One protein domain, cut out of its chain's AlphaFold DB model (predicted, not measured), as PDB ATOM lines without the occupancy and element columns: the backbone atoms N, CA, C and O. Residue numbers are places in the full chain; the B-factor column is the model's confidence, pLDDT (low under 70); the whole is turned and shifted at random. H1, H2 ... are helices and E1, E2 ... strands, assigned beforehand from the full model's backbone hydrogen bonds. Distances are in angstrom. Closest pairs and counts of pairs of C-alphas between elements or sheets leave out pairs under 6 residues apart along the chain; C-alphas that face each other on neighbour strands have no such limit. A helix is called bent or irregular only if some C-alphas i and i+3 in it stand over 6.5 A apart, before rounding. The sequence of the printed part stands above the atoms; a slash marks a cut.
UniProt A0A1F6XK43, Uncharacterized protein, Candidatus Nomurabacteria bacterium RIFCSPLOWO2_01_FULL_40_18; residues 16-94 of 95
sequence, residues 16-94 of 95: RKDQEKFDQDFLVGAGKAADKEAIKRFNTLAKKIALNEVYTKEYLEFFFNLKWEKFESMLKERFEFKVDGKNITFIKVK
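What this domain is: This is residues 16 to 94 of the 95 residues of an uncharacterized protein of Candidatus Nomurabacteria bacterium RIFCSPLOWO2_01_FULL_40_18 (UniProt A0A1F6XK43). One long helix, H1, sticks out as an arm, with residues 16 to 37 standing free, from a small compact head. In the head, a small antiparallel sheet of three strands, E1, E3 and E2, has the short helices H2 and H3 grazing it, and the last part of H1 meets H2. The printed part has 79 residues, with three named helices and three named strands in the order H1, E1, H2, H3, E2, E3, and its class is mixed, helices and strands. The whole is loose, with a radius of gyration of the C-alphas of 16.2 A; the arm makes the longest of its three spans, 54 by 22 by 18 A.

Where its parts are: H1 is residues 16 to 46, from C-alpha 16 at (233.441, 244.029, 257.351) to C-alpha 46 at (211.786, 206.708, 252.580), 43.4 A. After a short link of 7 residues comes E1, residues 54 to 56. H2, residues 57 to 64, follows directly and measures 10.6 A. H3 is residues 68 to 78, 15.0 A; it is neither bent nor irregular, but only just: C-alphas 70 and 73 are 6.4 A apart. E2, residues 79 to 84, spans 15.7 A, and E3, residues 87 to 93, spans 17.7 A and ends with C-alpha 93 at (203.058, 207.039, 248.670).

How they stand to each other: In the sheet, E3 is the inner strand, and E1 and E2 are edge strands. E2 and E3 form a hairpin, antiparallel at 159 degrees, with N 82 and O 89 at 2.9 A and N 91 and O 80 at 2.7 A, within hydrogen-bond range. E1 and E3 are antiparallel at 127 degrees, with N 55 and O 88 at 2.8 A. E1, H2, H3 and E2 make a split strand-helix-strand unit, two strands of one sheet that are not neighbours, with helices between them along the chain and E3 between them in the sheet, and its crossover is right-handed. H2 is on the sheet but only grazes it, with residues 57 to 62. H3 is on it too and only grazes it, with residues 72 to 78. H2 and H3 only just touch, with 3 pairs of C-alphas within 8 A, the closest being those of Glu 61 and Trp 68, 5.9 A apart; they are about perpendicular, at 75 degrees. H1 touches H2 with residues 41 to 45 alone, about perpendicular at 74 degrees; the closest C-alphas are those of Phe 42 and Phe 64, 6.4 A apart. H1 and H3 are near each other. H1 is not on the sheet, and it is apart from E2 and E3. In H1 and H2 every O i to N i+4 pair is within hydrogen-bond range; in H3, 5 of 7 are.

The domain as a whole: The C-alphas of Arg 16 and Asn 52 are the two farthest apart, at 55.1 A. Without the free stretch, the body of 57 residues spans 25 by 22 by 17 A, with a radius of gyration of 10.1 A. The printed part has no cut, and no link is long. Mean pLDDT of the printed part is 74.7; residues 16 to 36 and residue 38 are under 70.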
ATOM      1  N   ARG A  16     234.408 244.677 256.444       48.66
ATOM      2  CA  ARG A  16     233.441 244.029 257.351       48.66
ATOM      3  C   ARG A  16     232.113 243.694 256.667       48.66
ATOM      4  O   ARG A  16     231.550 242.646 256.956       48.66
ATOM      5  N   LYS A  17     231.632 244.547 255.754       51.50
ATOM      6  CA  LYS A  17     230.363 244.310 255.041       51.50
ATOM      7  C   LYS A  17     230.462 243.152 254.051       51.50
ATOM      8  O   LYS A  17     229.504 242.397 253.931       51.50
ATOM      9  N   ASP A  18     231.599 242.989 253.378       52.91
ATOM     10  CA  ASP A  18     231.831 241.862 252.468       52.91
ATOM     11  C   ASP A  18     232.035 240.533 253.215       52.91
ATOM     12  O   ASP A  18     231.555 239.500 252.753       52.91
ATOM     13  N   GLN A  19     232.651 240.552 254.405       52.34
ATOM     14  CA  GLN A  19     232.803 239.363 255.254       52.34
ATOM     15  C   GLN A  19     231.454 238.874 255.814       52.34
ATOM     16  O   GLN A  19     231.159 237.691 255.716       52.34
ATOM     17  N   GLU A  20     230.597 239.767 256.328       54.09
ATOM     18  CA  GLU A  20     229.245 239.401 256.800       54.09
ATOM     19  C   GLU A  20     228.362 238.852 255.673       54.09
ATOM     20  O   GLU A  20     227.588 237.915 255.880       54.09
ATOM     21  N   LYS A  21     228.485 239.417 254.468       53.72
ATOM     22  CA  LYS A  21     227.746 238.948 253.294       53.72
ATOM     23  C   LYS A  21     228.250 237.581 252.834       53.72
ATOM     24  O   LYS A  21     227.435 236.734 252.488       53.72
ATOM     25  N   PHE A  22     229.563 237.344 252.889       53.56
ATOM     26  CA  PHE A  22     230.158 236.037 252.620       53.56
ATOM     27  C   PHE A  22     229.749 234.998 253.665       53.56
ATOM     28  O   PHE A  22     229.350 233.911 253.278       53.56
ATOM     29  N   ASP A  23     229.771 235.317 254.960       53.44
ATOM     30  CA  ASP A  23     229.308 234.412 256.018       53.44
ATOM     31  C   ASP A  23     227.817 234.085 255.868       53.44
ATOM     32  O   ASP A  23     227.436 232.925 255.999       53.44
ATOM     33  N   GLN A  24     226.963 235.053 255.510       57.12
ATOM     34  CA  GLN A  24     225.555 234.765 255.213       57.12
ATOM     35  C   GLN A  24     225.383 233.900 253.961       57.12
ATOM     36  O   GLN A  24     224.649 232.918 254.022       57.12
ATOM     37  N   ASP A  25     226.058 234.197 252.848       51.34
ATOM     38  CA  ASP A  25     225.984 233.371 251.632       51.34
ATOM     39  C   ASP A  25     226.595 231.978 251.844       51.34
ATOM     40  O   ASP A  25     226.092 230.987 251.314       51.34
ATOM     41  N   PHE A  26     227.635 231.867 252.671       49.91
ATOM     42  CA  PHE A  26     228.273 230.606 253.037       49.91
ATOM     43  C   PHE A  26     227.390 229.791 253.984       49.91
ATOM     44  O   PHE A  26     227.233 228.594 253.772       49.91
ATOM     45  N   LEU A  27     226.734 230.415 254.967       52.94
ATOM     46  CA  LEU A  27     225.741 229.768 255.832       52.94
ATOM     47  C   LEU A  27     224.487 229.359 255.050       52.94
ATOM     48  O   LEU A  27     223.960 228.269 255.265       52.94
ATOM     49  N   VAL A  28     224.030 230.178 254.101       55.19
ATOM     50  CA  VAL A  28     222.908 229.858 253.202       55.19
ATOM     51  C   VAL A  28     223.300 228.750 252.218       55.19
ATOM     52  O   VAL A  28     222.499 227.857 251.943       55.19
ATOM     53  N   GLY A  29     224.531 228.759 251.708       52.78
ATOM     54  CA  GLY A  29     225.088 227.728 250.832       52.78
ATOM     55  C   GLY A  29     225.314 226.395 251.549       52.78
ATOM     56  O   GLY A  29     224.931 225.347 251.029       52.78
ATOM     57  N   ALA A  30     225.859 226.430 252.767       49.72
ATOM     58  CA  ALA A  30     226.042 225.275 253.641       49.72
ATOM     59  C   ALA A  30     224.699 224.721 254.132       49.72
ATOM     60  O   ALA A  30     224.517 223.507 254.147       49.72
ATOM     61  N   GLY A  31     223.730 225.593 254.433       53.81
ATOM     62  CA  GLY A  31     222.341 225.220 254.700       53.81
ATOM     63  C   GLY A  31     221.727 224.483 253.511       53.81
ATOM     64  O   GLY A  31     221.287 223.351 253.658       53.81
ATOM     65  N   LYS A  32     221.835 225.038 252.297       56.22
ATOM     66  CA  LYS A  32     221.365 224.384 251.059       56.22
ATOM     67  C   LYS A  32     222.068 223.055 250.768       56.22
ATOM     68  O   LYS A  32     221.444 222.150 250.217       56.22
ATOM     69  N   ALA A  33     223.356 222.924 251.084       56.91
ATOM     70  CA  ALA A  33     224.092 221.671 250.925       56.91
ATOM     71  C   ALA A  33     223.652 220.617 251.957       56.91
ATOM     72  O   ALA A  33     223.420 219.464 251.586       56.91
ATOM     73  N   ALA A  34     223.458 221.020 253.215       57.81
ATOM     74  CA  ALA A  34     222.930 220.170 254.277       57.81
ATOM     75  C   ALA A  34     221.483 219.735 253.997       57.81
ATOM     76  O   ALA A  34     221.158 218.563 254.173       57.81
ATOM     77  N   ASP A  35     220.642 220.629 253.473       63.88
ATOM     78  CA  ASP A  35     219.281 220.319 253.028       63.88
ATOM     79  C   ASP A  35     219.287 219.337 251.852       63.88
ATOM     80  O   ASP A  35     218.556 218.352 251.868       63.88
ATOM     81  N   LYS A  36     220.165 219.517 250.855       69.38
ATOM     82  CA  LYS A  36     220.300 218.553 249.747       69.38
ATOM     83  C   LYS A  36     220.713 217.167 250.230       69.38
ATOM     84  O   LYS A  36     220.193 216.167 249.731       69.38
ATOM     85  N   GLU A  37     221.641 217.087 251.178       70.62
ATOM     86  CA  GLU A  37     222.075 215.802 251.721       70.62
ATOM     87  C   GLU A  37     220.992 215.158 252.597       70.62
ATOM     88  O   GLU A  37     220.738 213.958 252.464       70.62
ATOM     89  N   ALA A  38     220.284 215.948 253.409       69.88
ATOM     90  CA  ALA A  38     219.129 215.504 254.184       69.88
ATOM     91  C   ALA A  38     218.006 214.981 253.276       69.88
ATOM     92  O   ALA A  38     217.514 213.878 253.496       69.88
ATOM     93  N   ILE A  39     217.676 215.697 252.197       73.50
ATOM     94  CA  ILE A  39     216.683 215.280 251.194       73.50
ATOM     95  C   ILE A  39     217.127 213.994 250.486       73.50
ATOM     96  O   ILE A  39     216.324 213.085 250.270       73.50
ATOM     97  N   LYS A  40     218.411 213.862 250.131       78.62
ATOM     98  CA  LYS A  40     218.938 212.648 249.484       78.62
ATOM     99  C   LYS A  40     218.863 211.433 250.413       78.62
ATOM    100  O   LYS A  40     218.440 210.354 249.981       78.62
ATOM    101  N   ARG A  41     219.244 211.601 251.683       73.94
ATOM    102  CA  ARG A  41     219.117 210.566 252.721       73.94
ATOM    103  C   ARG A  41     217.651 210.216 252.951       73.94
ATOM    104  O   ARG A  41     217.314 209.037 252.896       73.94
ATOM    105  N   PHE A  42     216.788 211.223 253.080       79.06
ATOM    106  CA  PHE A  42     215.344 211.061 253.193       79.06
ATOM    107  C   PHE A  42     214.789 210.232 252.039       79.06
ATOM    108  O   PHE A  42     214.213 209.185 252.279       79.06
ATOM    109  N   ASN A  43     215.059 210.593 250.785       76.81
ATOM    110  CA  ASN A  43     214.568 209.854 249.617       76.81
ATOM    111  C   ASN A  43     215.080 208.408 249.540       76.81
ATOM    112  O   ASN A  43     214.413 207.544 248.973       76.81
ATOM    113  N   THR A  44     216.264 208.132 250.086       82.06
ATOM    114  CA  THR A  44     216.828 206.775 250.130       82.06
ATOM    115  C   THR A  44     216.157 205.934 251.211       82.06
ATOM    116  O   THR A  44     215.795 204.785 250.975       82.06
ATOM    117  N   LEU A  45     215.982 206.514 252.395       77.31
ATOM    118  CA  LEU A  45     215.410 205.868 253.573       77.31
ATOM    119  C   LEU A  45     213.887 205.735 253.477       77.31
ATOM    120  O   LEU A  45     213.341 204.705 253.847       77.31
ATOM    121  N   ALA A  46     213.213 206.714 252.881       77.44
ATOM    122  CA  ALA A  46     211.786 206.708 252.580       77.44
ATOM    123  C   ALA A  46     211.369 205.482 251.755       77.44
ATOM    124  O   ALA A  46     210.298 204.935 251.973       77.44
ATOM    125  N   LYS A  47     212.233 204.987 250.858       79.44
ATOM    126  CA  LYS A  47     211.977 203.748 250.098       79.44
ATOM    127  C   LYS A  47     211.961 202.484 250.963       79.44
ATOM    128  O   LYS A  47     211.464 201.461 250.512       79.44
ATOM    129  N   LYS A  48     212.553 202.537 252.159       80.81
ATOM    130  CA  LYS A  48     212.581 201.427 253.119       80.81
ATOM    131  C   LYS A  48     211.392 201.450 254.078       80.81
ATOM    132  O   LYS A  48     211.229 200.498 254.828       80.81
ATOM    133  N   ILE A  49     210.602 202.525 254.080       82.19
ATOM    134  CA  ILE A  49     209.360 202.583 254.844       82.19
ATOM    135  C   ILE A  49     208.347 201.685 254.146       82.19
ATOM    136  O   ILE A  49     207.999 201.920 252.987       82.19
ATOM    137  N   ALA A  50     207.869 200.669 254.854       80.88
ATOM    138  CA  ALA A  50     206.771 199.859 254.375       80.88
ATOM    139  C   ALA A  50     205.439 200.560 254.655       80.88
ATOM    140  O   ALA A  50     205.225 201.203 255.687       80.88
ATOM    141  N   LEU A  51     204.518 200.421 253.708       84.19
ATOM    142  CA  LEU A  51     203.149 200.879 253.881       84.19
ATOM    143  C   LEU A  51     202.391 199.912 254.795       84.19
ATOM    144  O   LEU A  51     202.631 198.707 254.779       84.19
ATOM    145  N   ASN A  52     201.432 200.447 255.543       83.50
ATOM    146  CA  ASN A  52     200.617 199.770 256.553       83.50
ATOM    147  C   ASN A  52     201.398 199.237 257.764       83.50
ATOM    148  O   ASN A  52     200.815 198.560 258.608       83.50
ATOM    149  N   GLU A  53     202.680 199.582 257.896       85.38
ATOM    150  CA  GLU A  53     203.439 199.374 259.127       85.38
ATOM    151  C   GLU A  53     203.308 200.570 260.072       85.38
ATOM    152  O   GLU A  53     203.152 201.720 259.651       85.38
ATOM    153  N   VAL A  54     203.373 200.275 261.372       87.50
ATOM    154  CA  VAL A  54     203.325 201.269 262.443       87.50
ATOM    155  C   VAL A  54     204.747 201.583 262.891       87.50
ATOM    156  O   VAL A  54     205.455 200.714 263.395       87.50
ATOM    157  N   TYR A  55     205.142 202.841 262.759       88.56
ATOM    158  CA  TYR A  55     206.423 203.361 263.223       88.56
ATOM    159  C   TYR A  55     206.202 204.359 264.352       88.56
ATOM    160  O   TYR A  55     205.231 205.106 264.346       88.56
ATOM    161  N   THR A  56     207.106 204.432 265.320       88.94
ATOM    162  CA  THR A  56     207.044 205.489 266.336       88.94
ATOM    163  C   THR A  56     207.731 206.761 265.836       88.94
ATOM    164  O   THR A  56     208.666 206.699 265.033       88.94
ATOM    165  N   LYS A  57     207.303 207.929 266.335       85.69
ATOM    166  CA  LYS A  57     207.987 209.216 266.093       85.69
ATOM    167  C   LYS A  57     209.481 209.117 266.390       85.69
ATOM    168  O   LYS A  57     210.289 209.441 265.533       85.69
ATOM    169  N   GLU A  58     209.819 208.559 267.550       86.00
ATOM    170  CA  GLU A  58     211.199 208.373 268.009       86.00
ATOM    171  C   GLU A  58     212.009 207.489 267.044       86.00
ATOM    172  O   GLU A  58     213.143 207.824 266.703       86.00
ATOM    173  N   TYR A  59     211.413 206.398 266.540       86.62
ATOM    174  CA  TYR A  59     212.063 205.549 265.541       86.62
ATOM    175  C   TYR A  59     212.329 206.311 264.248       86.62
ATOM    176  O   TYR A  59     213.422 206.209 263.706       86.62
ATOM    177  N   LEU A  60     211.362 207.081 263.745       83.44
ATOM    178  CA  LEU A  60     211.551 207.814 262.495       83.44
ATOM    179  C   LEU A  60     212.550 208.966 262.654       83.44
ATOM    180  O   LEU A  60     213.386 209.163 261.776       83.44
ATOM    181  N   GLU A  61     212.530 209.675 263.782       84.38
ATOM    182  CA  GLU A  61     213.529 210.702 264.093       84.38
ATOM    183  C   GLU A  61     214.944 210.119 264.133       84.38
ATOM    184  O   GLU A  61     215.867 210.695 263.552       84.38
ATOM    185  N   PHE A  62     215.111 208.937 264.737       83.38
ATOM    186  CA  PHE A  62     216.377 208.203 264.723       83.38
ATOM    187  C   PHE A  62     216.744 207.709 263.318       83.38
ATOM    188  O   PHE A  62     217.872 207.890 262.863       83.38
ATOM    189  N   PHE A  63     215.787 207.119 262.605       81.88
ATOM    190  CA  PHE A  63     215.985 206.513 261.292       81.88
ATOM    191  C   PHE A  63     216.444 207.536 260.254       81.88
ATOM    192  O   PHE A  63     217.367 207.270 259.485       81.88
ATOM    193  N   PHE A  64     215.838 208.724 260.258       76.62
ATOM    194  CA  PHE A  64     216.219 209.828 259.381       76.62
ATOM    195  C   PHE A  64     217.318 210.720 259.964       76.62
ATOM    196  O   PHE A  64     217.858 211.549 259.231       76.62
ATOM    197  N   ASN A  65     217.672 210.543 261.242       79.19
ATOM    198  CA  ASN A  65     218.566 211.421 261.999       79.19
ATOM    199  C   ASN A  65     218.176 212.907 261.853       79.19
ATOM    200  O   ASN A  65     219.015 213.784 261.631       79.19
ATOM    201  N   LEU A  66     216.870 213.171 261.898       76.12
ATOM    202  CA  LEU A  66     216.253 214.477 261.676       76.12
ATOM    203  C   LEU A  66     215.143 214.684 262.702       76.12
ATOM    204  O   LEU A  66     214.396 213.763 263.016       76.12
ATOM    205  N   LYS A  67     215.003 215.920 263.185       78.56
ATOM    206  CA  LYS A  67     213.902 216.293 264.080       78.56
ATOM    207  C   LYS A  67     212.559 216.178 263.366       78.56
ATOM    208  O   LYS A  67     212.445 216.645 262.225       78.56
ATOM    209  N   TRP A  68     211.546 215.667 264.073       79.94
ATOM    210  CA  TRP A  68     210.183 215.484 263.560       79.94
ATOM    211  C   TRP A  68     209.659 216.728 262.832       79.94
ATOM    212  O   TRP A  68     209.225 216.634 261.691       79.94
ATOM    213  N   GLU A  69     209.806 217.912 263.431       78.44
ATOM    214  CA  GLU A  69     209.300 219.185 262.889       78.44
ATOM    215  C   GLU A  69     209.803 219.515 261.477       78.44
ATOM    216  O   GLU A  69     209.064 220.067 260.667       78.44
ATOM    217  N   LYS A  70     211.061 219.178 261.162       72.25
ATOM    218  CA  LYS A  70     211.637 219.472 259.842       72.25
ATOM    219  C   LYS A  70     211.257 218.433 258.799       72.25
ATOM    220  O   LYS A  70     211.134 218.768 257.625       72.25
ATOM    221  N   PHE A  71     211.104 217.177 259.205       77.06
ATOM    222  CA  PHE A  71     210.894 216.081 258.263       77.06
ATOM    223  C   PHE A  71     209.422 215.673 258.113       77.06
ATOM    224  O   PHE A  71     209.074 215.076 257.097       77.06
ATOM    225  N   GLU A  72     208.541 216.064 259.037       80.62
ATOM    226  CA  GLU A  72     207.096 215.853 258.920       80.62
ATOM    227  C   GLU A  72     206.547 216.468 257.625       80.62
ATOM    228  O   GLU A  72     205.777 215.820 256.918       80.62
ATOM    229  N   SER A  73     206.977 217.686 257.277       78.69
ATOM    230  CA  SER A  73     206.585 218.336 256.021       78.69
ATOM    231  C   SER A  73     207.023 217.520 254.803       78.69
ATOM    232  O   SER A  73     206.201 217.237 253.937       78.69
ATOM    233  N   MET A  74     208.270 217.036 254.788       78.31
ATOM    234  CA  MET A  74     208.797 216.201 253.697       78.31
ATOM    235  C   MET A  74     208.056 214.861 253.585       78.31
ATOM    236  O   MET A  74     207.792 214.374 252.484       78.31
ATOM    237  N   LEU A  75     207.691 214.258 254.723       80.50
ATOM    238  CA  LEU A  75     206.845 213.071 254.730       80.50
ATOM    239  C   LEU A  75     205.464 213.372 254.161       80.50
ATOM    240  O   LEU A  75     204.976 212.563 253.389       80.50
ATOM    241  N   LYS A  76     204.829 214.492 254.519       82.31
ATOM    242  CA  LYS A  76     203.464 214.828 254.065       82.31
ATOM    243  C   LYS A  76     203.392 215.101 252.565       82.31
ATOM    244  O   LYS A  76     202.348 214.855 251.953       82.31
ATOM    245  N   GLU A  77     204.483 215.600 251.988       81.00
ATOM    246  CA  GLU A  77     204.617 215.786 250.542       81.00
ATOM    247  C   GLU A  77     204.681 214.449 249.800       81.00
ATOM    248  O   GLU A  77     204.054 214.301 248.756       81.00
ATOM    249  N   ARG A  78     205.387 213.456 250.354       76.38
ATOM    250  CA  ARG A  78     205.674 212.187 249.665       76.38
ATOM    251  C   ARG A  78     204.807 211.008 250.108       76.38
ATOM    252  O   ARG A  78     204.702 210.015 249.398       76.38
ATOM    253  N   PHE A  79     204.185 211.087 251.273       85.56
ATOM    254  CA  PHE A  79     203.385 210.026 251.864       85.56
ATOM    255  C   PHE A  79     202.089 210.575 252.448       85.56
ATOM    256  O   PHE A  79     202.016 211.660 253.023       85.56
ATOM    257  N   GLU A  80     201.057 209.757 252.361       87.00
ATOM    258  CA  GLU A  80     199.874 209.865 253.187       87.00
ATOM    259  C   GLU A  80     200.055 208.955 254.397       87.00
ATOM    260  O   GLU A  80     200.247 207.748 254.243       87.00
ATOM    261  N   PHE A  81     200.030 209.522 255.599       88.94
ATOM    262  CA  PHE A  81     200.181 208.776 256.841       88.94
ATOM    263  C   PHE A  81     199.204 209.274 257.900       88.94
ATOM    264  O   PHE A  81     198.819 210.444 257.917       88.94
ATOM    265  N   LYS A  82     198.808 208.373 258.795       88.69
ATOM    266  CA  LYS A  82     198.040 208.700 259.997       88.69
ATOM    267  C   LYS A  82     198.972 208.753 261.189       88.69
ATOM    268  O   LYS A  82     199.883 207.938 261.294       88.69
ATOM    269  N   VAL A  83     198.719 209.700 262.081       87.00
ATOM    270  CA  VAL A  83     199.420 209.817 263.358       87.00
ATOM    271  C   VAL A  83     198.425 209.494 264.464       87.00
ATOM    272  O   VAL A  83     197.430 210.197 264.608       87.00
ATOM    273  N   ASP A  84     198.702 208.447 265.232       88.25
ATOM    274  CA  ASP A  84     197.939 208.042 266.411       88.25
ATOM    275  C   ASP A  84     198.830 208.214 267.652       88.25
ATOM    276  O   ASP A  84     199.639 207.360 268.025       88.25
ATOM    277  N   GLY A  85     198.791 209.420 268.223       87.44
ATOM    278  CA  GLY A  85     199.676 209.831 269.315       87.44
ATOM    279  C   GLY A  85     201.160 209.838 268.918       87.44
ATOM    280  O   GLY A  85     201.647 210.778 268.278       87.44
ATOM    281  N   LYS A  86     201.892 208.803 269.347       87.06
ATOM    282  CA  LYS A  86     203.314 208.586 269.011       87.06
ATOM    283  C   LYS A  86     203.520 207.680 267.798       87.06
ATOM    284  O   LYS A  86     204.640 207.611 267.296       87.06
ATOM    285  N   ASN A  87     202.473 206.993 267.358       90.62
ATOM    286  CA  ASN A  87     202.520 206.016 266.284       90.62
ATOM    287  C   ASN A  87     202.170 206.671 264.954       90.62
ATOM    288  O   ASN A  87     201.319 207.555 264.888       90.62
ATOM    289  N   ILE A  88     202.837 206.242 263.897       89.56
ATOM    290  CA  ILE A  88     202.717 206.766 262.548       89.56
ATOM    291  C   ILE A  88     202.574 205.591 261.609       89.56
ATOM    292  O   ILE A  88     203.449 204.731 261.536       89.56
ATOM    293  N   THR A  89     201.476 205.588 260.872       90.19
ATOM    294  CA  THR A  89     201.162 204.537 259.916       90.19
ATOM    295  C   THR A  89     201.134 205.138 258.530       90.19
ATOM    296  O   THR A  89     200.273 205.969 258.230       90.19
ATOM    297  N   PHE A  90     202.065 204.723 257.677       88.44
ATOM    298  CA  PHE A  90     202.105 205.151 256.282       88.44
ATOM    299  C   PHE A  90     201.063 204.377 255.485       88.44
ATOM    300  O   PHE A  90     201.086 203.156 255.455       88.44
ATOM    301  N   ILE A  91     200.129 205.075 254.852       87.56
ATOM    302  CA  ILE A  91     199.000 204.482 254.125       87.56
ATOM    303  C   ILE A  91     199.352 204.346 252.650       87.56
ATOM    304  O   ILE A  91     199.134 203.299 252.042       87.56
ATOM    305  N   LYS A  92     199.900 205.414 252.067       84.88
ATOM    306  CA  LYS A  92     200.159 205.490 250.630       84.88
ATOM    307  C   LYS A  92     201.348 206.398 250.331       84.88
ATOM    308  O   LYS A  92     201.569 207.375 251.037       84.88
ATOM    309  N   VAL A  93     202.090 206.103 249.265       82.75
ATOM    310  CA  VAL A  93     203.058 207.039 248.670       82.75
ATOM    311  C   VAL A  93     202.302 207.976 247.724       82.75
ATOM    312  O   VAL A  93     201.564 207.509 246.858       82.75
ATOM    313  N   LYS A  94     202.454 209.286 247.909       75.62
ATOM    314  CA  LYS A  94     201.997 210.293 246.949       75.62
ATOM    315  C   LYS A  94     203.054 210.376 245.844       75.62
ATOM    316  O   LYS A  94     204.226 210.607 246.142       75.62
TER     317      LYS A  94